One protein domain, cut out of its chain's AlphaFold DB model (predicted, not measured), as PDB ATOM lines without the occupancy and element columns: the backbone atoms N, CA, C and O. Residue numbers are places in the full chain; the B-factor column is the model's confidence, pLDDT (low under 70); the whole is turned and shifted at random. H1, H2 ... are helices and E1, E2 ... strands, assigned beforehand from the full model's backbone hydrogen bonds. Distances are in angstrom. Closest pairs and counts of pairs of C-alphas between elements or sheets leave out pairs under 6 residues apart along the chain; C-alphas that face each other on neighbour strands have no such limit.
ATOM      1  N   LYS A   3     179.160 225.955 302.884       80.44
ATOM      2  CA  LYS A   3     180.239 226.270 301.942       80.44
ATOM      3  C   LYS A   3     179.960 225.601 300.609       80.44
ATOM      4  O   LYS A   3     179.716 224.395 300.560       80.44
ATOM      5  N   VAL A   4     180.004 226.390 299.546       84.81
ATOM      6  CA  VAL A   4     179.902 225.913 298.169       84.81
ATOM      7  C   VAL A   4     181.237 226.164 297.493       84.81
ATOM      8  O   VAL A   4     181.702 227.299 297.432       84.81
ATOM      9  N   GLU A   5     181.837 225.096 296.980       89.00
ATOM     10  CA  GLU A   5     183.090 225.152 296.236       89.00
ATOM     11  C   GLU A   5     182.836 224.724 294.798       89.00
ATOM     12  O   GLU A   5     182.221 223.686 294.544       89.00
ATOM     13  N   PHE A   6     183.303 225.525 293.847       86.38
ATOM     14  CA  PHE A   6     183.222 225.189 292.433       86.38
ATOM     15  C   PHE A   6     184.431 225.723 291.675       86.38
ATOM     16  O   PHE A   6     185.082 226.685 292.085       86.38
ATOM     17  N   VAL A   7     184.724 225.086 290.544       90.94
ATOM     18  CA  VAL A   7     185.778 225.516 289.628       90.94
ATOM     19  C   VAL A   7     185.133 225.995 288.336       90.94
ATOM     20  O   VAL A   7     184.328 225.279 287.742       90.94
ATOM     21  N   SER A   8     185.486 227.203 287.906       88.56
ATOM     22  CA  SER A   8     185.124 227.753 286.601       88.56
ATOM     23  C   SER A   8     186.364 227.827 285.720       88.56
ATOM     24  O   SER A   8     187.410 228.315 286.140       88.56
ATOM     25  N   ASP A   9     186.264 227.330 284.497       89.62
ATOM     26  CA  ASP A   9     187.361 227.276 283.539       89.62
ATOM     27  C   ASP A   9     187.069 228.238 282.383       89.62
ATOM     28  O   ASP A   9     186.040 228.110 281.722       89.62
ATOM     29  N   ASP A  10     187.967 229.196 282.129       87.44
ATOM     30  CA  ASP A  10     187.812 230.150 281.019       87.44
ATOM     31  C   ASP A  10     188.103 229.534 279.634       87.44
ATOM     32  O   ASP A  10     187.980 230.211 278.613       87.44
ATOM     33  N   GLY A  11     188.537 228.271 279.587       90.00
ATOM     34  CA  GLY A  11     188.903 227.548 278.371       90.00
ATOM     35  C   GLY A  11     190.238 227.979 277.752       90.00
ATOM     36  O   GLY A  11     190.627 227.441 276.715       90.00
ATOM     37  N   ALA A  12     190.962 228.921 278.360       92.00
ATOM     38  CA  ALA A  12     192.112 229.578 277.746       92.00
ATOM     39  C   ALA A  12     193.310 229.763 278.689       92.00
ATOM     40  O   ALA A  12     194.421 229.323 278.381       92.00
ATOM     41  N   SER A  13     193.142 230.480 279.797       93.31
ATOM     42  CA  SER A  13     194.244 231.015 280.595       93.31
ATOM     43  C   SER A  13     194.137 230.779 282.096       93.31
ATOM     44  O   SER A  13     195.182 230.698 282.751       93.31
ATOM     45  N   LYS A  14     192.925 230.628 282.632       94.38
ATOM     46  CA  LYS A  14     192.643 230.649 284.067       94.38
ATOM     47  C   LYS A  14     191.626 229.573 284.446       94.38
ATOM     48  O   LYS A  14     190.599 229.406 283.797       94.38
ATOM     49  N   GLU A  15     191.903 228.888 285.547       94.75
ATOM     50  CA  GLU A  15     190.904 228.157 286.329       94.75
ATOM     51  C   GLU A  15     190.611 228.991 287.577       94.75
ATOM     52  O   GLU A  15     191.524 229.297 288.346       94.75
ATOM     53  N   TYR A  16     189.357 229.375 287.770       93.56
ATOM     54  CA  TYR A  16     188.881 230.065 288.960       93.56
ATOM     55  C   TYR A  16     188.375 229.030 289.952       93.56
ATOM     56  O   TYR A  16     187.439 228.294 289.655       93.56
ATOM     57  N   ILE A  17     188.991 228.974 291.122       93.81
ATOM     58  CA  ILE A  17     188.554 228.155 292.248       93.81
ATOM     59  C   ILE A  17     187.794 229.097 293.177       93.81
ATOM     60  O   ILE A  17     188.389 230.007 293.756       93.81
ATOM     61  N   CYS A  18     186.484 228.908 293.265       92.06
ATOM     62  CA  CYS A  18     185.580 229.791 293.986       92.06
ATOM     63  C   CYS A  18     185.033 229.076 295.217       92.06
ATOM     64  O   CYS A  18     184.472 227.987 295.101       92.06
ATOM     65  N   VAL A  19     185.151 229.723 296.372       89.69
ATOM     66  CA  VAL A  19     184.516 229.299 297.620       89.69
ATOM     67  C   VAL A  19     183.525 230.375 298.035       89.69
ATOM     68  O   VAL A  19     183.915 231.515 298.278       89.69
ATOM     69  N   ALA A  20     182.248 230.016 298.112       90.31
ATOM     70  CA  ALA A  20     181.202 230.858 298.673       90.31
ATOM     71  C   ALA A  20     180.822 230.326 300.060       90.31
ATOM     72  O   ALA A  20     180.431 229.164 300.195       90.31
ATOM     73  N   THR A  21     180.956 231.162 301.088       87.62
ATOM     74  CA  THR A  21     180.558 230.845 302.465       87.62
ATOM     75  C   THR A  21     179.302 231.621 302.830       87.62
ATOM     76  O   THR A  21     179.240 232.835 302.637       87.62
ATOM     77  N   PHE A  22     178.324 230.901 303.370       84.00
ATOM     78  CA  PHE A  22     177.021 231.402 303.785       84.00
ATOM     79  C   PHE A  22     176.858 231.211 305.289       84.00
ATOM     80  O   PHE A  22     177.228 230.163 305.840       84.00
ATOM     81  N   TRP A  23     176.225 232.185 305.923       78.81
ATOM     82  CA  TRP A  23     175.844 232.129 307.325       78.81
ATOM     83  C   TRP A  23     174.348 232.332 307.461       78.81
ATOM     84  O   TRP A  23     173.745 233.054 306.669       78.81
ATOM     85  N   ASP A  24     173.758 231.672 308.449       70.00
ATOM     86  CA  ASP A  24     172.334 231.840 308.696       70.00
ATOM     87  C   ASP A  24     172.051 233.199 309.332       70.00
ATOM     88  O   ASP A  24     172.920 233.789 309.976       70.00
ATOM     89  N   GLY A  25     170.850 233.721 309.088       71.06
ATOM     90  CA  GLY A  25     170.423 235.035 309.566       71.06
ATOM     91  C   GLY A  25     171.238 236.215 309.019       71.06
ATOM     92  O   GLY A  25     170.957 237.359 309.373       71.06
ATOM     93  N   SER A  26     172.228 235.971 308.155       80.88
ATOM     94  CA  SER A  26     173.063 237.005 307.556       80.88
ATOM     95  C   SER A  26     172.688 237.218 306.091       80.88
ATOM     96  O   SER A  26     172.632 236.251 305.331       80.88
ATOM     97  N   PRO A  27     172.503 238.473 305.641       84.31
ATOM     98  CA  PRO A  27     172.361 238.761 304.218       84.31
ATOM     99  C   PRO A  27     173.689 238.607 303.461       84.31
ATOM    100  O   PRO A  27     173.693 238.726 302.240       84.31
ATOM    101  N   LEU A  28     174.812 238.392 304.165       88.44
ATOM    102  CA  LEU A  28     176.165 238.393 303.619       88.44
ATOM    103  C   LEU A  28     176.632 236.999 303.181       88.44
ATOM    104  O   LEU A  28     176.516 236.008 303.899       88.44
ATOM    105  N   ILE A  29     177.274 236.966 302.017       89.81
ATOM    106  CA  ILE A  29     177.933 235.797 301.442       89.81
ATOM    107  C   ILE A  29     179.386 236.178 301.172       89.81
ATOM    108  O   ILE A  29     179.661 237.124 300.430       89.81
ATOM    109  N   LYS A  30     180.333 235.437 301.747       92.06
ATOM    110  CA  LYS A  30     181.764 235.647 301.494       92.06
ATOM    111  C   LYS A  30     182.175 234.856 300.274       92.06
ATOM    112  O   LYS A  30     181.985 233.645 300.242       92.06
ATOM    113  N   HIS A  31     182.794 235.524 299.318       92.69
ATOM    114  CA  HIS A  31     183.399 234.900 298.158       92.69
ATOM    115  C   HIS A  31     184.917 234.966 298.268       92.69
ATOM    116  O   HIS A  31     185.495 236.031 298.480       92.69
ATOM    117  N   GLU A  32     185.562 233.821 298.085       93.25
ATOM    118  CA  GLU A  32     187.010 233.686 297.992       93.25
ATOM    119  C   GLU A  32     187.323 233.085 296.626       93.25
ATOM    120  O   GLU A  32     186.977 231.937 296.342       93.25
ATOM    121  N   VAL A  33     187.933 233.882 295.753       93.81
ATOM    122  CA  VAL A  33     188.244 233.476 294.383       93.81
ATOM    123  C   VAL A  33     189.742 233.358 294.240       93.81
ATOM    124  O   VAL A  33     190.477 234.314 294.445       93.81
ATOM    125  N   THR A  34     190.203 232.182 293.852       95.44
ATOM    126  CA  THR A  34     191.607 231.913 293.567       95.44
ATOM    127  C   THR A  34     191.778 231.621 292.086       95.44
ATOM    128  O   THR A  34     190.945 230.946 291.489       95.44
ATOM    129  N   VAL A  35     192.866 232.091 291.480       95.75
ATOM    130  CA  VAL A  35     193.179 231.812 290.076       95.75
ATOM    131  C   VAL A  35     194.348 230.853 289.984       95.75
ATOM    132  O   VAL A  35     195.445 231.156 290.449       95.75
ATOM    133  N   LYS A  36     194.132 229.723 289.317       96.94
ATOM    134  CA  LYS A  36     195.185 228.817 288.868       96.94
ATOM    135  C   LYS A  36     195.469 229.051 287.388       96.94
ATOM    136  O   LYS A  36     194.584 229.010 286.536       96.94
ATOM    137  N   ALA A  37     196.729 229.319 287.079       97.19
ATOM    138  CA  ALA A  37     197.150 229.755 285.759       97.19
ATOM    139  C   ALA A  37     197.456 228.575 284.822       97.19
ATOM    140  O   ALA A  37     198.291 227.717 285.120       97.19
ATOM    141  N   LYS A  38     196.853 228.568 283.628       96.56
ATOM    142  CA  LYS A  38     197.156 227.603 282.549       96.56
ATOM    143  C   LYS A  38     198.314 228.046 281.652       96.56
ATOM    144  O   LYS A  38     198.942 227.222 280.984       96.56
ATOM    145  N   LYS A  39     198.618 229.344 281.665       96.19
ATOM    146  CA  LYS A  39     199.747 230.008 280.996       96.19
ATOM    147  C   LYS A  39     200.156 231.250 281.791       96.19
ATOM    148  O   LYS A  39     199.550 231.530 282.816       96.19
ATOM    149  N   ALA A  40     201.172 231.982 281.337       96.75
ATOM    150  CA  ALA A  40     201.520 233.259 281.954       96.75
ATOM    151  C   ALA A  40     200.333 234.238 281.874       96.75
ATOM    152  O   ALA A  40     199.835 234.495 280.775       96.75
ATOM    153  N   VAL A  41     199.854 234.721 283.022       95.38
ATOM    154  CA  VAL A  41     198.663 235.580 283.118       95.38
ATOM    155  C   VAL A  41     198.645 236.343 284.449       95.38
ATOM    156  O   VAL A  41     199.162 235.852 285.451       95.38
ATOM    157  N   ALA A  42     198.020 237.522 284.486       93.75
ATOM    158  CA  ALA A  42     197.662 238.176 285.746       93.75
ATOM    159  C   ALA A  42     196.502 237.424 286.415       93.75
ATOM    160  O   ALA A  42     195.545 237.064 285.729       93.75
ATOM    161  N   SER A  43     196.549 237.200 287.732       92.75
ATOM    162  CA  SER A  43     195.445 236.551 288.453       92.75
ATOM    163  C   SER A  43     194.143 237.351 288.319       92.75
ATOM    164  O   SER A  43     193.175 236.857 287.744       92.75
ATOM    165  N   PHE A  44     194.165 238.621 288.719       91.38
ATOM    166  CA  PHE A  44     193.039 239.557 288.653       91.38
ATOM    167  C   PHE A  44     193.472 240.819 287.910       91.38
ATOM    168  O   PHE A  44     194.620 241.247 288.052       91.38
ATOM    169  N   SER A  45     192.593 241.374 287.077       85.50
ATOM    170  CA  SER A  45     192.910 242.532 286.235       85.50
ATOM    171  C   SER A  45     191.652 243.096 285.583       85.50
ATOM    172  O   SER A  45     190.804 242.318 285.162       85.50
ATOM    173  N   HIS A  46     191.616 244.409 285.352       78.75
ATOM    174  CA  HIS A  46     190.564 245.128 284.621       78.75
ATOM    175  C   HIS A  46     189.239 245.314 285.381       78.75
ATOM    176  O   HIS A  46     188.271 245.849 284.822       78.75
ATOM    177  N   GLY A  47     189.198 244.952 286.666       69.88
ATOM    178  CA  GLY A  47     188.014 245.092 287.511       69.88
ATOM    179  C   GLY A  47     186.790 244.356 286.969       69.88
ATOM    180  O   GLY A  47     185.707 244.933 286.966       69.88
ATOM    181  N   HIS A  48     186.965 243.144 286.437       71.56
ATOM    182  CA  HIS A  48     185.847 242.280 286.032       71.56
ATOM    183  C   HIS A  48     185.498 241.234 287.100       71.56
ATOM    184  O   HIS A  48     184.474 240.562 287.003       71.56
ATOM    185  N   GLU A  49     186.331 241.102 288.130       76.50
ATOM    186  CA  GLU A  49     186.212 240.087 289.165       76.50
ATOM    187  C   GLU A  49     186.139 240.755 290.554       76.50
ATOM    188  O   GLU A  49     187.191 241.113 291.095       76.50
ATOM    189  N   PRO A  50     184.958 240.931 291.195       82.50
ATOM    190  CA  PRO A  50     183.571 240.592 290.819       82.50
ATOM    191  C   PRO A  50     182.793 241.665 290.032       82.50
ATOM    192  O   PRO A  50     183.081 242.860 290.115       82.50
ATOM    193  N   MET A  51     181.735 241.206 289.354       85.00
ATOM    194  CA  MET A  51     180.855 241.983 288.476       85.00
ATOM    195  C   MET A  51     179.392 241.542 288.639       85.00
ATOM    196  O   MET A  51     179.115 240.342 288.653       85.00
ATOM    197  N   TYR A  52     178.466 242.504 288.652       84.06
ATOM    198  CA  TYR A  52     177.039 242.296 288.396       84.06
ATOM    199  C   TYR A  52     176.574 243.088 287.188       84.06
ATOM    200  O   TYR A  52     176.855 244.275 287.079       84.06
ATOM    201  N   GLU A  53     175.808 242.435 286.320       84.69
ATOM    202  CA  GLU A  53     175.032 243.100 285.280       84.69
ATOM    203  C   GLU A  53     173.588 243.231 285.771       84.69
ATOM    204  O   GLU A  53     172.890 242.236 285.962       84.69
ATOM    205  N   VAL A  54     173.153 244.463 286.021       80.50
ATOM    206  CA  VAL A  54     171.834 244.802 286.548       80.50
ATOM    207  C   VAL A  54     171.083 245.703 285.577       80.50
ATOM    208  O   VAL A  54     171.630 246.600 284.935       80.50
ATOM    209  N   THR A  55     169.792 245.442 285.431       77.62
ATOM    210  CA  THR A  55     168.860 246.287 284.683       77.62
ATOM    211  C   THR A  55     167.572 246.351 285.497       77.62
ATOM    212  O   THR A  55     167.039 245.290 285.830       77.62
ATOM    213  N   PRO A  56     167.045 247.546 285.828       73.06
ATOM    214  CA  PRO A  56     167.414 248.891 285.356       73.06
ATOM    215  C   PRO A  56     168.647 249.501 286.052       73.06
ATOM    216  O   PRO A  56     169.066 249.042 287.106       73.06
ATOM    217  N   VAL A  57     169.226 250.540 285.438       78.38
ATOM    218  CA  VAL A  57     170.489 251.175 285.876       78.38
ATOM    219  C   VAL A  57     170.315 252.323 286.871       78.38
ATOM    220  O   VAL A  57     171.253 252.635 287.598       78.38
ATOM    221  N   ASP A  58     169.132 252.939 286.913       86.50
ATOM    222  CA  ASP A  58     168.864 254.136 287.729       86.50
ATOM    223  C   ASP A  58     168.896 253.844 289.240       86.50
ATOM    224  O   ASP A  58     169.129 254.735 290.052       86.50
ATOM    225  N   ASP A  59     168.738 252.570 289.593       90.19
ATOM    226  CA  ASP A  59     168.705 252.046 290.956       90.19
ATOM    227  C   ASP A  59     170.094 251.602 291.465       90.19
ATOM    228  O   ASP A  59     170.205 250.901 292.472       90.19
ATOM    229  N   MET A  60     171.171 251.958 290.756       92.69
ATOM    230  CA  MET A  60     172.541 251.639 291.155       92.69
ATOM    231  C   MET A  60     173.195 252.771 291.946       92.69
ATOM    232  O   MET A  60     173.164 253.941 291.558       92.69
ATOM    233  N   LYS A  61     173.921 252.410 293.005       94.12
ATOM    234  CA  LYS A  61     174.747 253.333 293.782       94.12
ATOM    235  C   LYS A  61     176.130 252.756 294.048       94.12
ATOM    236  O   LYS A  61     176.289 251.550 294.212       94.12
ATOM    237  N   LYS A  62     177.132 253.637 294.094       93.69
ATOM    238  CA  LYS A  62     178.519 253.298 294.423       93.69
ATOM    239  C   LYS A  62     179.043 254.128 295.580       93.69
ATOM    240  O   LYS A  62     178.703 255.307 295.701       93.69
ATOM    241  N   TRP A  63     179.956 253.533 296.333       94.44
ATOM    242  CA  TRP A  63     180.722 254.167 297.394       94.44
ATOM    243  C   TRP A  63     182.174 253.713 297.305       94.44
ATOM    244  O   TRP A  63     182.455 252.519 297.220       94.44
ATOM    245  N   ASP A  64     183.103 254.662 297.328       89.69
ATOM    246  CA  ASP A  64     184.532 254.360 297.319       89.69
ATOM    247  C   ASP A  64     185.056 254.118 298.745       89.69
ATOM    248  O   ASP A  64     184.470 254.571 299.731       89.69
ATOM    249  N   SER A  65     186.157 253.371 298.844       85.25
ATOM    250  CA  SER A  65     186.775 252.986 300.118       85.25
ATOM    251  C   SER A  65     187.223 254.206 300.928       85.25
ATOM    252  O   SER A  65     187.835 255.125 300.381       85.25
ATOM    253  N   LYS A  66     187.007 254.179 302.250       84.75
ATOM    254  CA  LYS A  66     187.619 255.137 303.195       84.75
ATOM    255  C   LYS A  66     188.953 254.638 303.781       84.75
ATOM    256  O   LYS A  66     189.432 255.172 304.780       84.75
ATOM    257  N   GLY A  67     189.568 253.636 303.151       80.06
ATOM    258  CA  GLY A  67     190.835 253.034 303.568       80.06
ATOM    259  C   GLY A  67     190.654 251.836 304.502       80.06
ATOM    260  O   GLY A  67     189.585 251.234 304.577       80.06
ATOM    261  N   ASP A  68     191.719 251.478 305.216       72.69
ATOM    262  CA  ASP A  68     191.842 250.234 305.993       72.69
ATOM    263  C   ASP A  68     190.871 250.132 307.173       72.69
ATOM    264  O   ASP A  68     190.634 249.035 307.664       72.69
ATOM    265  N   LYS A  69     190.303 251.261 307.611       69.88
ATOM    266  CA  LYS A  69     189.370 251.349 308.747       69.88
ATOM    267  C   LYS A  69     187.892 251.314 308.337       69.88
ATOM    268  O   LYS A  69     187.028 251.503 309.184       69.88
ATOM    269  N   GLY A  70     187.613 251.113 307.047       69.94
ATOM    270  CA  GLY A  70     186.261 251.067 306.499       69.94
ATOM    271  C   GLY A  70     185.523 252.422 306.475       69.94
ATOM    272  O   GLY A  70     186.052 253.445 306.925       69.94
ATOM    273  N   PRO A  71     184.291 252.450 305.923       82.12
ATOM    274  CA  PRO A  71     183.679 251.393 305.117       82.12
ATOM    275  C   PRO A  71     184.446 251.175 303.803       82.12
ATOM    276  O   PRO A  71     185.009 252.111 303.223       82.12
ATOM    277  N   PHE A  72     184.502 249.921 303.355       86.50
ATOM    278  CA  PHE A  72     185.187 249.541 302.120       86.50
ATOM    279  C   PHE A  72     184.424 249.993 300.873       86.50
ATOM    280  O   PHE A  72     183.246 250.351 300.935       86.50
ATOM    281  N   ALA A  73     185.094 249.937 299.719       93.38
ATOM    282  CA  ALA A  73     184.444 250.206 298.445       93.38
ATOM    283  C   ALA A  73     183.324 249.191 298.181       93.38
ATOM    284  O   ALA A  73     183.536 247.984 298.319       93.38
ATOM    285  N   HIS A  74     182.152 249.677 297.782       94.25
ATOM    286  CA  HIS A  74     181.002 248.835 297.472       94.25
ATOM    287  C   HIS A  74     180.064 249.467 296.443       94.25
ATOM    288  O   HIS A  74     180.017 250.688 296.283       94.25
ATOM    289  N   ASN A  75     179.298 248.622 295.758       94.62
ATOM    290  CA  ASN A  75     178.161 249.039 294.939       94.62
ATOM    291  C   ASN A  75     176.903 248.319 295.411       94.62
ATOM    292  O   ASN A  75     176.990 247.188 295.887       94.62
ATOM    293  N   ALA A  76     175.744 248.936 295.210       94.31
ATOM    294  CA  ALA A  76     174.455 248.308 295.442       94.31
ATOM    295  C   ALA A  76     173.461 248.654 294.334       94.31
ATOM    296  O   ALA A  76     173.486 249.757 293.792       94.31
ATOM    297  N   PHE A  77     172.571 247.713 294.053       93.81
ATOM    298  CA  PHE A  77     171.354 247.893 293.273       93.81
ATOM    299  C   PHE A  77     170.161 247.629 294.190       93.81
ATOM    300  O   PHE A  77     170.196 246.668 294.960       93.81
ATOM    301  N   PHE A  78     169.112 248.447 294.126       90.75
ATOM    302  CA  PHE A  78     167.940 248.294 294.990       90.75
ATOM    303  C   PHE A  78     166.626 248.499 294.248       90.75
ATOM    304  O   PHE A  78     166.447 249.456 293.513       90.75
ATOM    305  N   ARG A  79     165.666 247.610 294.474       89.06
ATOM    306  CA  ARG A  79     164.376 247.646 293.800       89.06
ATOM    307  C   ARG A  79     163.316 246.923 294.614       89.06
ATOM    308  O   ARG A  79     163.599 245.900 295.228       89.06
ATOM    309  N   ASP A  80     162.089 247.447 294.588       88.00
ATOM    310  CA  ASP A  80     160.912 246.811 295.193       88.00
ATOM    311  C   ASP A  80     161.159 246.393 296.659       88.00
ATOM    312  O   ASP A  80     160.867 245.270 297.065       88.00
ATOM    313  N   SER A  81     161.759 247.298 297.445       87.12
ATOM    314  CA  SER A  81     162.146 247.082 298.852       87.12
ATOM    315  C   SER A  81     163.152 245.950 299.087       87.12
ATOM    316  O   SER A  81     163.216 245.408 300.188       87.12
ATOM    317  N   ASN A  82     163.955 245.609 298.084       87.88
ATOM    318  CA  ASN A  82     165.074 244.683 298.200       87.88
ATOM    319  C   ASN A  82     166.348 245.309 297.631       87.88
ATOM    320  O   ASN A  82     166.289 246.205 296.791       87.88
ATOM    321  N   PHE A  83     167.508 244.803 298.035       91.25
ATOM    322  CA  PHE A  83     168.789 245.195 297.464       91.25
ATOM    323  C   PHE A  83     169.699 244.000 297.201       91.25
ATOM    324  O   PHE A  83     169.576 242.935 297.810       91.25
ATOM    325  N   SER A  84     170.650 244.220 296.299       91.31
ATOM    326  CA  SER A  84     171.823 243.385 296.092       91.31
ATOM    327  C   SER A  84     173.074 244.254 296.092       91.31
ATOM    328  O   SER A  84     173.066 245.338 295.508       91.31
ATOM    329  N   ALA A  85     174.144 243.807 296.745       93.25
ATOM    330  CA  ALA A  85     175.356 244.604 296.890       93.25
ATOM    331  C   ALA A  85     176.644 243.780 296.794       93.25
ATOM    332  O   ALA A  85     176.668 242.592 297.106       93.25
ATOM    333  N   LEU A  86     177.717 244.448 296.365       94.69
ATOM    334  CA  LEU A  86     179.084 243.936 296.287       94.69
ATOM    335  C   LEU A  86     179.980 244.782 297.186       94.69
ATOM    336  O   LEU A  86     180.051 245.989 296.974       94.69
ATOM    337  N   TYR A  87     180.716 244.161 298.108       94.00
ATOM    338  CA  TYR A  87     181.643 244.835 299.019       94.00
ATOM    339  C   TYR A  87     183.062 244.284 298.866       94.00
ATOM    340  O   TYR A  87     183.296 243.078 298.971       94.00
ATOM    341  N   ALA A  88     184.027 245.170 298.635       92.50
ATOM    342  CA  ALA A  88     185.443 244.834 298.728       92.50
ATOM    343  C   ALA A  88     185.891 244.826 300.196       92.50
ATOM    344  O   ALA A  88     185.183 245.321 301.066       92.50
ATOM    345  N   ILE A  89     187.091 244.312 300.472       89.94
ATOM    346  CA  ILE A  89     187.725 244.418 301.804       89.94
ATOM    347  C   ILE A  89     189.120 245.052 301.772       89.94
ATOM    348  O   ILE A  89     189.807 245.133 302.797       89.94
ATOM    349  N   TYR A  90     189.554 245.466 300.581       89.69
ATOM    350  CA  TYR A  90     190.886 246.003 300.359       89.69
ATOM    351  C   TYR A  90     190.844 247.530 300.320       89.69
ATOM    352  O   TYR A  90     190.010 248.102 299.615       89.69
ATOM    353  N   PRO A  91     191.789 248.206 300.988       88.31
ATOM    354  CA  PRO A  91     191.873 249.665 300.977       88.31
ATOM    355  C   PRO A  91     192.026 250.252 299.575       88.31
ATOM    356  O   PRO A  91     191.512 251.328 299.292       88.31
ATOM    357  N   THR A  92     192.718 249.522 298.696       89.56
ATOM    358  CA  THR A  92     192.996 249.917 297.312       89.56
ATOM    359  C   THR A  92     191.846 249.623 296.352       89.56
ATOM    360  O   THR A  92     191.968 249.923 295.166       89.56
ATOM    361  N   ALA A  93     190.777 248.962 296.808       90.81
ATOM    362  CA  ALA A  93     189.642 248.641 295.957       90.81
ATOM    363  C   ALA A  93     188.813 249.893 295.650       90.81
ATOM    364  O   ALA A  93     188.683 250.790 296.486       90.81
ATOM    365  N   GLN A  94     188.217 249.930 294.461       91.56
ATOM    366  CA  GLN A  94     187.318 251.004 294.040       91.56
ATOM    367  C   GLN A  94     185.995 250.440 293.542       91.56
ATOM    368  O   GLN A  94     185.948 249.358 292.956       91.56
ATOM    369  N   ALA A  95     184.925 251.201 293.743       92.19
ATOM    370  CA  ALA A  95     183.607 250.852 293.251       92.19
ATOM    371  C   ALA A  95     183.385 251.536 291.895       92.19
ATOM    372  O   ALA A  95     183.543 252.758 291.758       92.19
ATOM    373  N   ARG A  96     183.042 250.753 290.869       91.81
ATOM    374  CA  ARG A  96     182.819 251.249 289.506       91.81
ATOM    375  C   ARG A  96     181.421 250.879 289.019       91.81
ATOM    376  O   ARG A  96     181.047 249.713 289.040       91.81
ATOM    377  N   LEU A  97     180.705 251.879 288.505       91.69
ATOM    378  CA  LEU A  97     179.501 251.695 287.694       91.69
ATOM    379  C   LEU A  97     179.869 251.921 286.225       91.69
ATOM    380  O   LEU A  97     180.492 252.931 285.896       91.69
ATOM    381  N   HIS A  98     179.516 250.984 285.347       87.50
ATOM    382  CA  HIS A  98     179.807 251.057 283.915       87.50
ATOM    383  C   HIS A  98     178.622 250.541 283.087       87.50
ATOM    384  O   HIS A  98     178.498 249.348 282.825       87.50
ATOM    385  N   GLY A  99     177.736 251.449 282.667       87.50
ATOM    386  CA  GLY A  99     176.496 251.080 281.978       87.50
ATOM    387  C   GLY A  99     175.560 250.327 282.921       87.50
ATOM    388  O   GLY A  99     175.229 250.840 283.980       87.50
ATOM    389  N   THR A 100     175.176 249.105 282.558       87.88
ATOM    390  CA  THR A 100     174.385 248.178 283.389       87.88
ATOM    391  C   THR A 100     175.221 247.417 284.410       87.88
ATOM    392  O   THR A 100     174.742 246.462 285.009       87.88
ATOM    393  N   ARG A 101     176.491 247.779 284.591       88.75
ATOM    394  CA  ARG A 101     177.439 246.957 285.332       88.75
ATOM    395  C   ARG A 101     177.886 247.597 286.640       88.75
ATOM    396  O   ARG A 101     178.322 248.748 286.638       88.75
ATOM    397  N   MET A 102     177.868 246.817 287.716       91.75
ATOM    398  CA  MET A 102     178.508 247.119 288.995       91.75
ATOM    399  C   MET A 102     179.761 246.257 289.159       91.75
ATOM    400  O   MET A 102     179.657 245.034 289.202       91.75
ATOM    401  N   ASP A 103     180.925 246.889 289.298       91.19
ATOM    402  CA  ASP A 103     182.216 246.217 289.462       91.19
ATOM    403  C   ASP A 103     182.921 246.656 290.744       91.19
ATOM    404  O   ASP A 103     182.876 247.834 291.128       91.19
ATOM    405  N   LEU A 104     183.698 245.746 291.329       91.94
ATOM    406  CA  LEU A 104     184.768 246.115 292.252       91.94
ATOM    407  C   LEU A 104     186.108 246.047 291.517       91.94
ATOM    408  O   LEU A 104     186.567 244.982 291.107       91.94
ATOM    409  N   VAL A 105     186.762 247.195 291.365       91.50
ATOM    410  CA  VAL A 105     188.102 247.277 290.781       91.50
ATOM    411  C   VAL A 105     189.113 246.917 291.863       91.50
ATOM    412  O   VAL A 105     189.341 247.693 292.790       91.50
ATOM    413  N   GLN A 106     189.706 245.729 291.748       91.19
ATOM    414  CA  GLN A 106     190.628 245.162 292.740       91.19
ATOM    415  C   GLN A 106     191.982 244.771 292.127       91.19
ATOM    416  O   GLN A 106     192.692 243.921 292.658       91.19
ATOM    417  N   ASP A 107     192.366 245.419 291.026       89.56
ATOM    418  CA  ASP A 107     193.573 245.115 290.242       89.56
ATOM    419  C   ASP A 107     194.865 245.142 291.077       89.56
ATOM    420  O   ASP A 107     195.792 244.383 290.805       89.56
ATOM    421  N   GLY A 108     194.911 245.957 292.139       88.94
ATOM    422  CA  GLY A 108     196.036 246.002 293.083       88.94
ATOM    423  C   GLY A 108     196.270 244.701 293.864       88.94
ATOM    424  O   GLY A 108     197.339 244.533 294.440       88.94
ATOM    425  N   GLN A 109     195.302 243.780 293.867       91.06
ATOM    426  CA  GLN A 109     195.414 242.443 294.464       91.06
ATOM    427  C   GLN A 109     195.858 241.382 293.441       91.06
ATOM    428  O   GLN A 109     196.114 240.226 293.782       91.06
ATOM    429  N   GLY A 110     195.938 241.757 292.162       91.19
ATOM    430  CA  GLY A 110     196.417 240.899 291.092       91.19
ATOM    431  C   GLY A 110     197.928 240.679 291.162       91.19
ATOM    432  O   GLY A 110     198.700 241.592 291.445       91.19
ATOM    433  N   LYS A 111     198.374 239.465 290.832       93.62
ATOM    434  CA  LYS A 111     199.795 239.139 290.648       93.62
ATOM    435  C   LYS A 111     200.027 238.391 289.345       93.62
ATOM    436  O   LYS A 111     199.140 237.704 288.841       93.62
ATOM    437  N   GLN A 112     201.229 238.518 288.793       96.44
ATOM    438  CA  GLN A 112     201.633 237.748 287.619       96.44
ATOM    439  C   GLN A 112     201.892 236.295 288.017       96.44
ATOM    440  O   GLN A 112     202.702 236.019 288.902       96.44
ATOM    441  N   LEU A 113     201.217 235.372 287.340       97.12
ATOM    442  CA  LEU A 113     201.345 233.936 287.539       97.12
ATOM    443  C   LEU A 113     201.998 233.291 286.321       97.12
ATOM    444  O   LEU A 113     201.716 233.643 285.177       97.12
ATOM    445  N   LYS A 114     202.844 232.294 286.567       97.94
ATOM    446  CA  LYS A 114     203.333 231.334 285.570       97.94
ATOM    447  C   LYS A 114     202.387 230.134 285.505       97.94
ATOM    448  O   LYS A 114     201.656 229.860 286.453       97.94
ATOM    449  N   LYS A 115     202.450 229.368 284.410       97.50
ATOM    450  CA  LYS A 115     201.687 228.116 284.262       97.50
ATOM    451  C   LYS A 115     201.865 227.214 285.490       97.50
ATOM    452  O   LYS A 115     202.992 226.952 285.901       97.50
ATOM    453  N   GLY A 116     200.753 226.729 286.037       96.25
ATOM    454  CA  GLY A 116     200.698 225.870 287.218       96.25
ATOM    455  C   GLY A 116     200.706 226.617 288.554       96.25
ATOM    456  O   GLY A 116     200.435 225.995 289.576       96.25
ATOM    457  N   GLN A 117     200.981 227.926 288.572       98.00
ATOM    458  CA  GLN A 117     200.905 228.719 289.798       98.00
ATOM    459  C   GLN A 117     199.462 229.081 290.141       98.00
ATOM    460  O   GLN A 117     198.600 229.185 289.268       98.00
ATOM    461  N   THR A 118     199.240 229.297 291.432       97.06
ATOM    462  CA  THR A 118     197.944 229.627 292.020       97.06
ATOM    463  C   THR A 118     198.064 230.953 292.774       97.06
ATOM    464  O   THR A 118     199.109 231.226 293.374       97.06
ATOM    465  N   SER A 119     197.050 231.815 292.683       95.81
ATOM    466  CA  SER A 119     197.037 233.102 293.381       95.81
ATOM    467  C   SER A 119     196.742 232.959 294.875       95.81
ATOM    468  O   SER A 119     196.346 231.894 295.336       95.81
ATOM    469  N   ASP A 120     196.899 234.055 295.618       94.69
ATOM    470  CA  ASP A 120     196.187 234.187 296.893       94.69
ATOM    471  C   ASP A 120     194.702 234.440 296.570       94.69
ATOM    472  O   ASP A 120     194.402 234.896 295.451       94.69
ATOM    473  N   PRO A 121     193.768 234.131 297.483       93.06
ATOM    474  CA  PRO A 121     192.361 234.391 297.243       93.06
ATOM    475  C   PRO A 121     192.091 235.898 297.186       93.06
ATOM    476  O   PRO A 121     192.477 236.654 298.078       93.06
ATOM    477  N   LEU A 122     191.375 236.320 296.149       93.88
ATOM    478  CA  LEU A 122     190.665 237.587 296.140       93.88
ATOM    479  C   LEU A 122     189.367 237.411 296.922       93.88
ATOM    480  O   LEU A 122     188.528 236.584 296.558       93.88
ATOM    481  N   VAL A 123     189.207 238.194 297.983       92.38
ATOM    482  CA  VAL A 123     188.037 238.129 298.857       92.38
ATOM    483  C   VAL A 123     187.114 239.309 298.590       92.38
ATOM    484  O   VAL A 123     187.544 240.460 298.562       92.38
ATOM    485  N   TYR A 124     185.830 239.028 298.426       92.94
ATOM    486  CA  TYR A 124     184.776 240.036 298.389       92.94
ATOM    487  C   TYR A 124     183.510 239.472 299.018       92.94
ATOM    488  O   TYR A 124     183.376 238.264 299.208       92.94
ATOM    489  N   TRP A 125     182.578 240.355 299.342       92.94
ATOM    490  CA  TRP A 125     181.298 239.981 299.917       92.94
ATOM    491  C   TRP A 125     180.168 240.370 298.986       92.94
ATOM    492  O   TRP A 125     180.220 241.390 298.298       92.94
ATOM    493  N   VAL A 126     179.148 239.534 298.982       93.00
ATOM    494  CA  VAL A 126     177.886 239.743 298.292       93.00
ATOM    495  C   VAL A 126     176.807 239.875 299.355       93.00
ATOM    496  O   VAL A 126     176.857 239.156 300.349       93.00
ATOM    497  N   ALA A 127     175.823 240.744 299.143       91.69
ATOM    498  CA  ALA A 127     174.611 240.745 299.948       91.69
ATOM    499  C   ALA A 127     173.345 240.701 299.103       91.69
ATOM    500  O   ALA A 127     173.295 241.307 298.033       91.69
ATOM    501  N   PHE A 128     172.320 240.040 299.638       90.12
ATOM    502  CA  PHE A 128     170.932 240.160 299.204       90.12
ATOM    503  C   PHE A 128     170.063 240.375 300.439       90.12
ATOM    504  O   PHE A 128     170.204 239.648 301.422       90.12
ATOM    505  N   GLY A 129     169.170 241.358 300.411       87.62
ATOM    506  CA  GLY A 129     168.357 241.651 301.586       87.62
ATOM    507  C   GLY A 129     167.169 242.552 301.307       87.62
ATOM    508  O   GLY A 129     167.011 243.088 300.214       87.62
ATOM    509  N   VAL A 130     166.341 242.716 302.335       88.00
ATOM    510  CA  VAL A 130     165.229 243.670 302.350       88.00
ATOM    511  C   VAL A 130     165.776 245.061 302.669       88.00
ATOM    512  O   VAL A 130     166.605 245.211 303.565       88.00
ATOM    513  N   GLY A 131     165.303 246.077 301.954       89.31
ATOM    514  CA  GLY A 131     165.705 247.471 302.130       89.31
ATOM    515  C   GLY A 131     166.034 248.165 300.812       89.31
ATOM    516  O   GLY A 131     165.607 247.737 299.740       89.31
ATOM    517  N   GLY A 132     166.788 249.256 300.902       89.12
ATOM    518  CA  GLY A 132     167.283 250.015 299.760       89.12
ATOM    519  C   GLY A 132     168.690 250.563 299.996       89.12
ATOM    520  O   GLY A 132     169.522 249.926 300.641       89.12
ATOM    521  N   GLU A 133     168.964 251.757 299.465       93.00
ATOM    522  CA  GLU A 133     170.289 252.395 299.521       93.00
ATOM    523  C   GLU A 133     170.889 252.436 300.939       93.00
ATOM    524  O   GLU A 133     172.076 252.165 301.116       93.00
ATOM    525  N   LYS A 134     170.082 252.768 301.956       92.38
ATOM    526  CA  LYS A 134     170.562 252.956 303.334       92.38
ATOM    527  C   LYS A 134     170.984 251.642 303.980       92.38
ATOM    528  O   LYS A 134     172.055 251.580 304.576       92.38
ATOM    529  N   GLU A 135     170.156 250.612 303.852       92.75
ATOM    530  CA  GLU A 135     170.409 249.281 304.404       92.75
ATOM    531  C   GLU A 135     171.618 248.639 303.716       92.75
ATOM    532  O   GLU A 135     172.503 248.106 304.386       92.75
ATOM    533  N   ALA A 136     171.718 248.783 302.389       92.44
ATOM    534  CA  ALA A 136     172.875 248.318 301.634       92.44
ATOM    535  C   ALA A 136     174.171 249.028 302.063       92.44
ATOM    536  O   ALA A 136     175.206 248.379 302.210       92.44
ATOM    537  N   HIS A 137     174.127 250.344 302.297       92.56
ATOM    538  CA  HIS A 137     175.301 251.092 302.747       92.56
ATOM    539  C   HIS A 137     175.731 250.713 304.172       92.56
ATOM    540  O   HIS A 137     176.923 250.544 304.426       92.56
ATOM    541  N   ALA A 138     174.773 250.539 305.089       90.69
ATOM    542  CA  ALA A 138     175.042 250.206 306.490       90.69
ATOM    543  C   ALA A 138     175.772 248.860 306.650       90.69
ATOM    544  O   ALA A 138     176.656 248.732 307.493       90.69
ATOM    545  N   LEU A 139     175.483 247.876 305.789       90.00
ATOM    546  CA  LEU A 139     176.167 246.579 305.814       90.00
ATOM    547  C   LEU A 139     177.678 246.654 305.549       90.00
ATOM    548  O   LEU A 139     178.394 245.720 305.904       90.00
ATOM    549  N   ALA A 140     178.194 247.739 304.960       89.50
ATOM    550  CA  ALA A 140     179.633 247.887 304.747       89.50
ATOM    551  C   ALA A 140     180.426 247.941 306.068       89.50
ATOM    552  O   ALA A 140     181.593 247.545 306.087       89.50
ATOM    553  N   GLU A 141     179.806 248.406 307.158       86.12
ATOM    554  CA  GLU A 141     180.395 248.382 308.504       86.12
ATOM    555  C   GLU A 141     180.433 246.951 309.052       86.12
ATOM    556  O   GLU A 141     181.490 246.484 309.466       86.12
ATOM    557  N   THR A 142     179.335 246.200 308.921       85.31
ATOM    558  CA  THR A 142     179.287 244.776 309.294       85.31
ATOM    559  C   THR A 142     180.324 243.947 308.530       85.31
ATOM    560  O   THR A 142     180.967 243.073 309.103       85.31
ATOM    561  N   VAL A 143     180.548 244.230 307.241       86.06
ATOM    562  CA  VAL A 143     181.609 243.570 306.458       86.06
ATOM    563  C   VAL A 143     182.999 243.835 307.051       86.06
ATOM    564  O   VAL A 143     183.844 242.939 307.020       86.06
ATOM    565  N   ALA A 144     183.249 245.029 307.597       80.56
ATOM    566  CA  ALA A 144     184.505 245.338 308.281       80.56
ATOM    567  C   ALA A 144     184.663 244.536 309.578       80.56
ATOM    568  O   ALA A 144     185.682 243.873 309.748       80.56
ATOM    569  N   GLU A 145     183.629 244.496 310.415       80.12
ATOM    570  CA  GLU A 145     183.638 243.736 311.673       80.12
ATOM    571  C   GLU A 145     183.833 242.226 311.444       80.12
ATOM    572  O   GLU A 145     184.629 241.578 312.123       80.12
ATOM    573  N   VAL A 146     183.153 241.645 310.445       78.31
ATOM    574  CA  VAL A 146     183.299 240.213 310.126       78.31
ATOM    575  C   VAL A 146     184.685 239.903 309.560       78.31
ATOM    576  O   VAL A 146     185.273 238.870 309.883       78.31
ATOM    577  N   LYS A 147     185.227 240.782 308.710       75.44
ATOM    578  CA  LYS A 147     186.569 240.620 308.132       75.44
ATOM    579  C   LYS A 147     187.643 240.583 309.219       75.44
ATOM    580  O   LYS A 147     188.534 239.737 309.142       75.44
ATOM    581  N   ASP A 148     187.557 241.480 310.194       69.19
ATOM    582  CA  ASP A 148     188.553 241.597 311.263       69.19
ATOM    583  C   ASP A 148     188.358 240.526 312.358       69.19
ATOM    584  O   ASP A 148     189.208 240.352 313.231       69.19
ATOM    585  N   GLY A 149     187.298 239.713 312.240       62.03
ATOM    586  CA  GLY A 149     186.991 238.591 313.125       62.03
ATOM    587  C   GLY A 149     186.217 238.988 314.381       62.03
ATOM    588  O   GLY A 149     185.927 238.108 315.196       62.03
ATOM    589  N   ASP A 150     185.858 240.269 314.496       56.59
ATOM    590  CA  ASP A 150     185.104 240.864 315.603       56.59
ATOM    591  C   ASP A 150     183.647 240.386 315.626       56.59
ATOM    592  O   ASP A 150     183.035 240.285 316.690       56.59
ATOM    593  N   LEU A 151     183.113 240.015 314.458       62.06
ATOM    594  CA  LEU A 151     181.821 239.353 314.321       62.06
ATOM    595  C   LEU A 151     182.006 237.970 313.680       62.06
ATOM    596  O   LEU A 151     182.435 237.852 312.536       62.06
ATOM    597  N   GLN A 152     181.656 236.912 314.413       62.03
ATOM    598  CA  GLN A 152     181.559 235.550 313.881       62.03
ATOM    599  C   GLN A 152     180.080 235.258 313.621       62.03
ATOM    600  O   GLN A 152     179.345 235.038 314.585       62.03
ATOM    601  N   PRO A 153     179.601 235.280 312.366       60.44
ATOM    602  CA  PRO A 153     178.205 234.974 312.119       60.44
ATOM    603  C   PRO A 153     177.940 233.503 312.479       60.44
ATOM    604  O   PRO A 153     178.793 232.636 312.257       60.44
ATOM    605  N   GLU A 154     176.781 233.217 313.069       51.81
ATOM    606  CA  GLU A 154     176.500 231.892 313.622       51.81
ATOM    607  C   GLU A 154     176.528 230.801 312.536       51.81
ATOM    608  O   GLU A 154     175.990 230.926 311.428       51.81
ATOM    609  N   ALA A 155     177.202 229.694 312.846       46.41
ATOM    610  CA  ALA A 155     177.229 228.530 311.983       46.41
ATOM    611  C   ALA A 155     176.023 227.628 312.284       46.41
ATOM    612  O   ALA A 155     176.012 226.944 313.294       46.41
ATOM    613  N   VAL A 156     175.051 227.564 311.371       49.50
ATOM    614  CA  VAL A 156     174.033 226.491 311.378       49.50
ATOM    615  C   VAL A 156     174.529 225.131 310.898       49.50
ATOM    616  O   VAL A 156     175.417 225.053 310.039       49.50
ATOM    617  N   ASP A 157     173.871 224.084 311.387       43.34
ATOM    618  CA  ASP A 157     173.853 222.768 310.760       43.34
ATOM    619  C   ASP A 157     173.149 222.849 309.398       43.34
ATOM    620  O   ASP A 157     172.174 223.577 309.216       43.34
ATOM    621  N   ALA A 158     173.688 222.152 308.398       47.38
ATOM    622  CA  ALA A 158     173.066 222.092 307.082       47.38
ATOM    623  C   ALA A 158     171.766 221.283 307.183       47.38
ATOM    624  O   ALA A 158     171.835 220.085 307.447       47.38
ATOM    625  N   ASP A 159     170.621 221.930 306.953       46.44
ATOM    626  CA  ASP A 159     169.307 221.275 307.030       46.44
ATOM    627  C   ASP A 159     169.199 220.150 305.986       46.44
ATOM    628  O   ASP A 159     168.680 219.088 306.288       46.44
ATOM    629  N   GLU A 160     169.807 220.330 304.800       48.84
ATOM    630  CA  GLU A 160     170.062 219.279 303.806       48.84
ATOM    631  C   GLU A 160     170.975 219.793 302.666       48.84
ATOM    632  O   GLU A 160     171.034 220.988 302.367       48.84
ATOM    633  N   LYS A 161     171.711 218.894 301.991       48.78
ATOM    634  CA  LYS A 161     172.429 219.226 300.743       48.78
ATOM    635  C   LYS A 161     171.415 219.329 299.603       48.78
ATOM    636  O   LYS A 161     170.617 218.414 299.428       48.78
ATOM    637  N   LEU A 162     171.537 220.354 298.753       47.06
ATOM    638  CA  LEU A 162     170.915 220.358 297.423       47.06
ATOM    639  C   LEU A 162     171.261 219.039 296.712       47.06
ATOM    640  O   LEU A 162     172.410 218.799 296.343       47.06
ATOM    641  N   SER A 163     170.265 218.167 296.560       52.38
ATOM    642  CA  SER A 163     170.407 216.837 295.954       52.38
ATOM    643  C   SER A 163     170.335 216.872 294.426       52.38
ATOM    644  O   SER A 163     170.447 215.839 293.765       52.38
ATOM    645  N   ILE A 164     170.151 218.064 293.853       51.28
ATOM    646  CA  ILE A 164     169.893 218.261 292.430       51.28
ATOM    647  C   ILE A 164     171.157 218.733 291.716       51.28
ATOM    648  O   ILE A 164     171.963 219.495 292.251       51.28
ATOM    649  N   THR A 165     171.326 218.299 290.473       55.88
ATOM    650  CA  THR A 165     172.424 218.759 289.622       55.88
ATOM    651  C   THR A 165     172.035 220.056 288.911       55.88
ATOM    652  O   THR A 165     170.868 220.286 288.600       55.88
ATOM    653  N   TRP A 166     173.019 220.903 288.592       47.31
ATOM    654  CA  TRP A 166     172.792 222.158 287.856       47.31
ATOM    655  C   TRP A 166     172.089 221.949 286.501       47.31
ATOM    656  O   TRP A 166     171.355 222.817 286.034       47.31
ATOM    657  N   GLY A 167     172.285 220.781 285.878       50.38
ATOM    658  CA  GLY A 167     171.563 220.381 284.668       50.38
ATOM    659  C   GLY A 167     170.065 220.181 284.906       50.38
ATOM    660  O   GLY A 167     169.268 220.640 284.099       50.38
ATOM    661  N   ALA A 168     169.679 219.590 286.039       50.03
ATOM    662  CA  ALA A 168     168.278 219.339 286.376       50.03
ATOM    663  C   ALA A 168     167.490 220.628 286.665       50.03
ATOM    664  O   ALA A 168     166.309 220.697 286.352       50.03
ATOM    665  N   ILE A 169     168.141 221.674 287.190       52.06
ATOM    666  CA  ILE A 169     167.519 222.996 287.415       52.06
ATOM    667  C   ILE A 169     167.058 223.628 286.097       52.06
ATOM    668  O   ILE A 169     166.027 224.293 286.052       52.06
ATOM    669  N   LYS A 170     167.810 223.418 285.010       39.28
ATOM    670  CA  LYS A 170     167.506 224.001 283.695       39.28
ATOM    671  C   LYS A 170     166.325 223.336 282.982       39.28
ATOM    672  O   LYS A 170     165.761 223.955 282.081       39.28
ATOM    673  N   ASP A 171     165.978 222.113 283.375       44.66
ATOM    674  CA  ASP A 171     164.900 221.317 282.775       44.66
ATOM    675  C   ASP A 171     163.568 221.419 283.532       44.66
ATOM    676  O   ASP A 171     162.574 220.841 283.098       44.66
ATOM    677  N   ILE A 172     163.507 222.189 284.623       46.78
ATOM    678  CA  ILE A 172     162.233 222.547 285.254       46.78
ATOM    679  C   ILE A 172     161.589 223.645 284.391       46.78
ATOM    680  O   ILE A 172     161.839 224.836 284.576       46.78
TER     681      ILE A 172
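What this domain is: This is residues 3 to 172 of the 173 residues of an uncharacterized protein of Candidatus Poribacteria bacterium (UniProt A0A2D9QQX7). A long, twisted sheet of seven strands is covered on both faces around E6 and E7: the helix H1 lies slantwise on one face, and the small sheet E4, E9 and E8 crosses the other, in a sandwich whose sheets are only partly face to face. The strands E1 and E2 carry the large sheet on beyond this core as a wing, and at the far end of the printed part residues 159 to 172, with the short helix H2, stick out free. The printed part has 170 residues with ten named strands, E1 to E10, followed by two named helices, H1 and H2. The sheets run E1, E2, E3, E10, E7, E6, E5 and E4, E9, E8, both antiparallel throughout; the class is mixed, helices and strands. The whole is compact, with a radius of gyration of the C-alphas of 16.7 A and spans of 44 by 41 by 36 A.

How they stand to each other: Start at E1, residues 3 to 9, E2, residues 14 to 22, and E3, residues 28 to 37: they form a meander, each strand the antiparallel neighbour of the one before. Look for N 6 and O 18 at 3.0 A in the hairpin of E1 and E2, and for N 19 and O 32 at 2.9 A in the hairpin of E2 and E3. Further along, E5, residues 60 to 63, E6, residues 74 to 79, and E7, residues 82 to 88, form a second meander, with N 61 and O 76 at 2.8 A and N 77 and O 84 at 2.8 A. E10, residues 122 to 130, is the antiparallel neighbour of both E3 and E7: N 31 and O 124 are 2.8 A apart across E3 and E10, and N 127 and O 85 are 2.9 A apart across E10 and E7. Across this sheet, from edge strand E1 to edge strand E5, the strands' lines turn by 101 degrees. The other sheet has E4, residues 51 to 53, E9, residues 101 to 105, and E8, residues 94 to 98; find N 52 and O 102 at 2.8 A, and N 103 and O 96 at 2.8 A in the hairpin of E8 and E9. The two sheets form a sandwich, two sheets face to face, their facing parts 8.2 A centre to centre and their strands at 62 degrees. The closest C-alphas of E6 and E8 are those of His 74 and Ala 95, 5.4 A apart. H1, residues 133 to 148, is on the large sheet at a height of 8.8 A, which gives two layers, a helix on one face of a sheet. It runs slantwise to the strands, at 38 degrees to E7 on the local plane; the closest C-alphas of E7 and H1, Ala 85 and Ala 136, are 6.5 A apart. H2, residues 166 to 170, is on neither sheet. The O i to N i+4 pairs within hydrogen-bond range are 9 of 12 in H1 and 0 of 1 in H2, where 1 of 2 O i to N i+3 pairs is.

Where its parts are: Find C-alpha 3 at (180.239, 226.270, 301.942), where E1 begins; it runs 19.8 A. E2 spans 25.2 A, E3 28.9 A, E7 20.4 A and E10 26.9 A. H1 begins at C-alpha 133, (170.289, 252.395, 299.521), and spans 24.2 A; H2 ends at C-alpha 170, (167.506, 224.001, 283.695).

The domain as a whole: The C-alphas of Lys 69 and Asp 171 are the two farthest apart, at 46.6 A. The printed part has no cut. The links E3 to E4, E9 to E10 and H1 to H2 are long. The mean pLDDT of the printed part is 83.5; look for values under 70 at residue 47, residues 69 to 70 and residues 148 to 172.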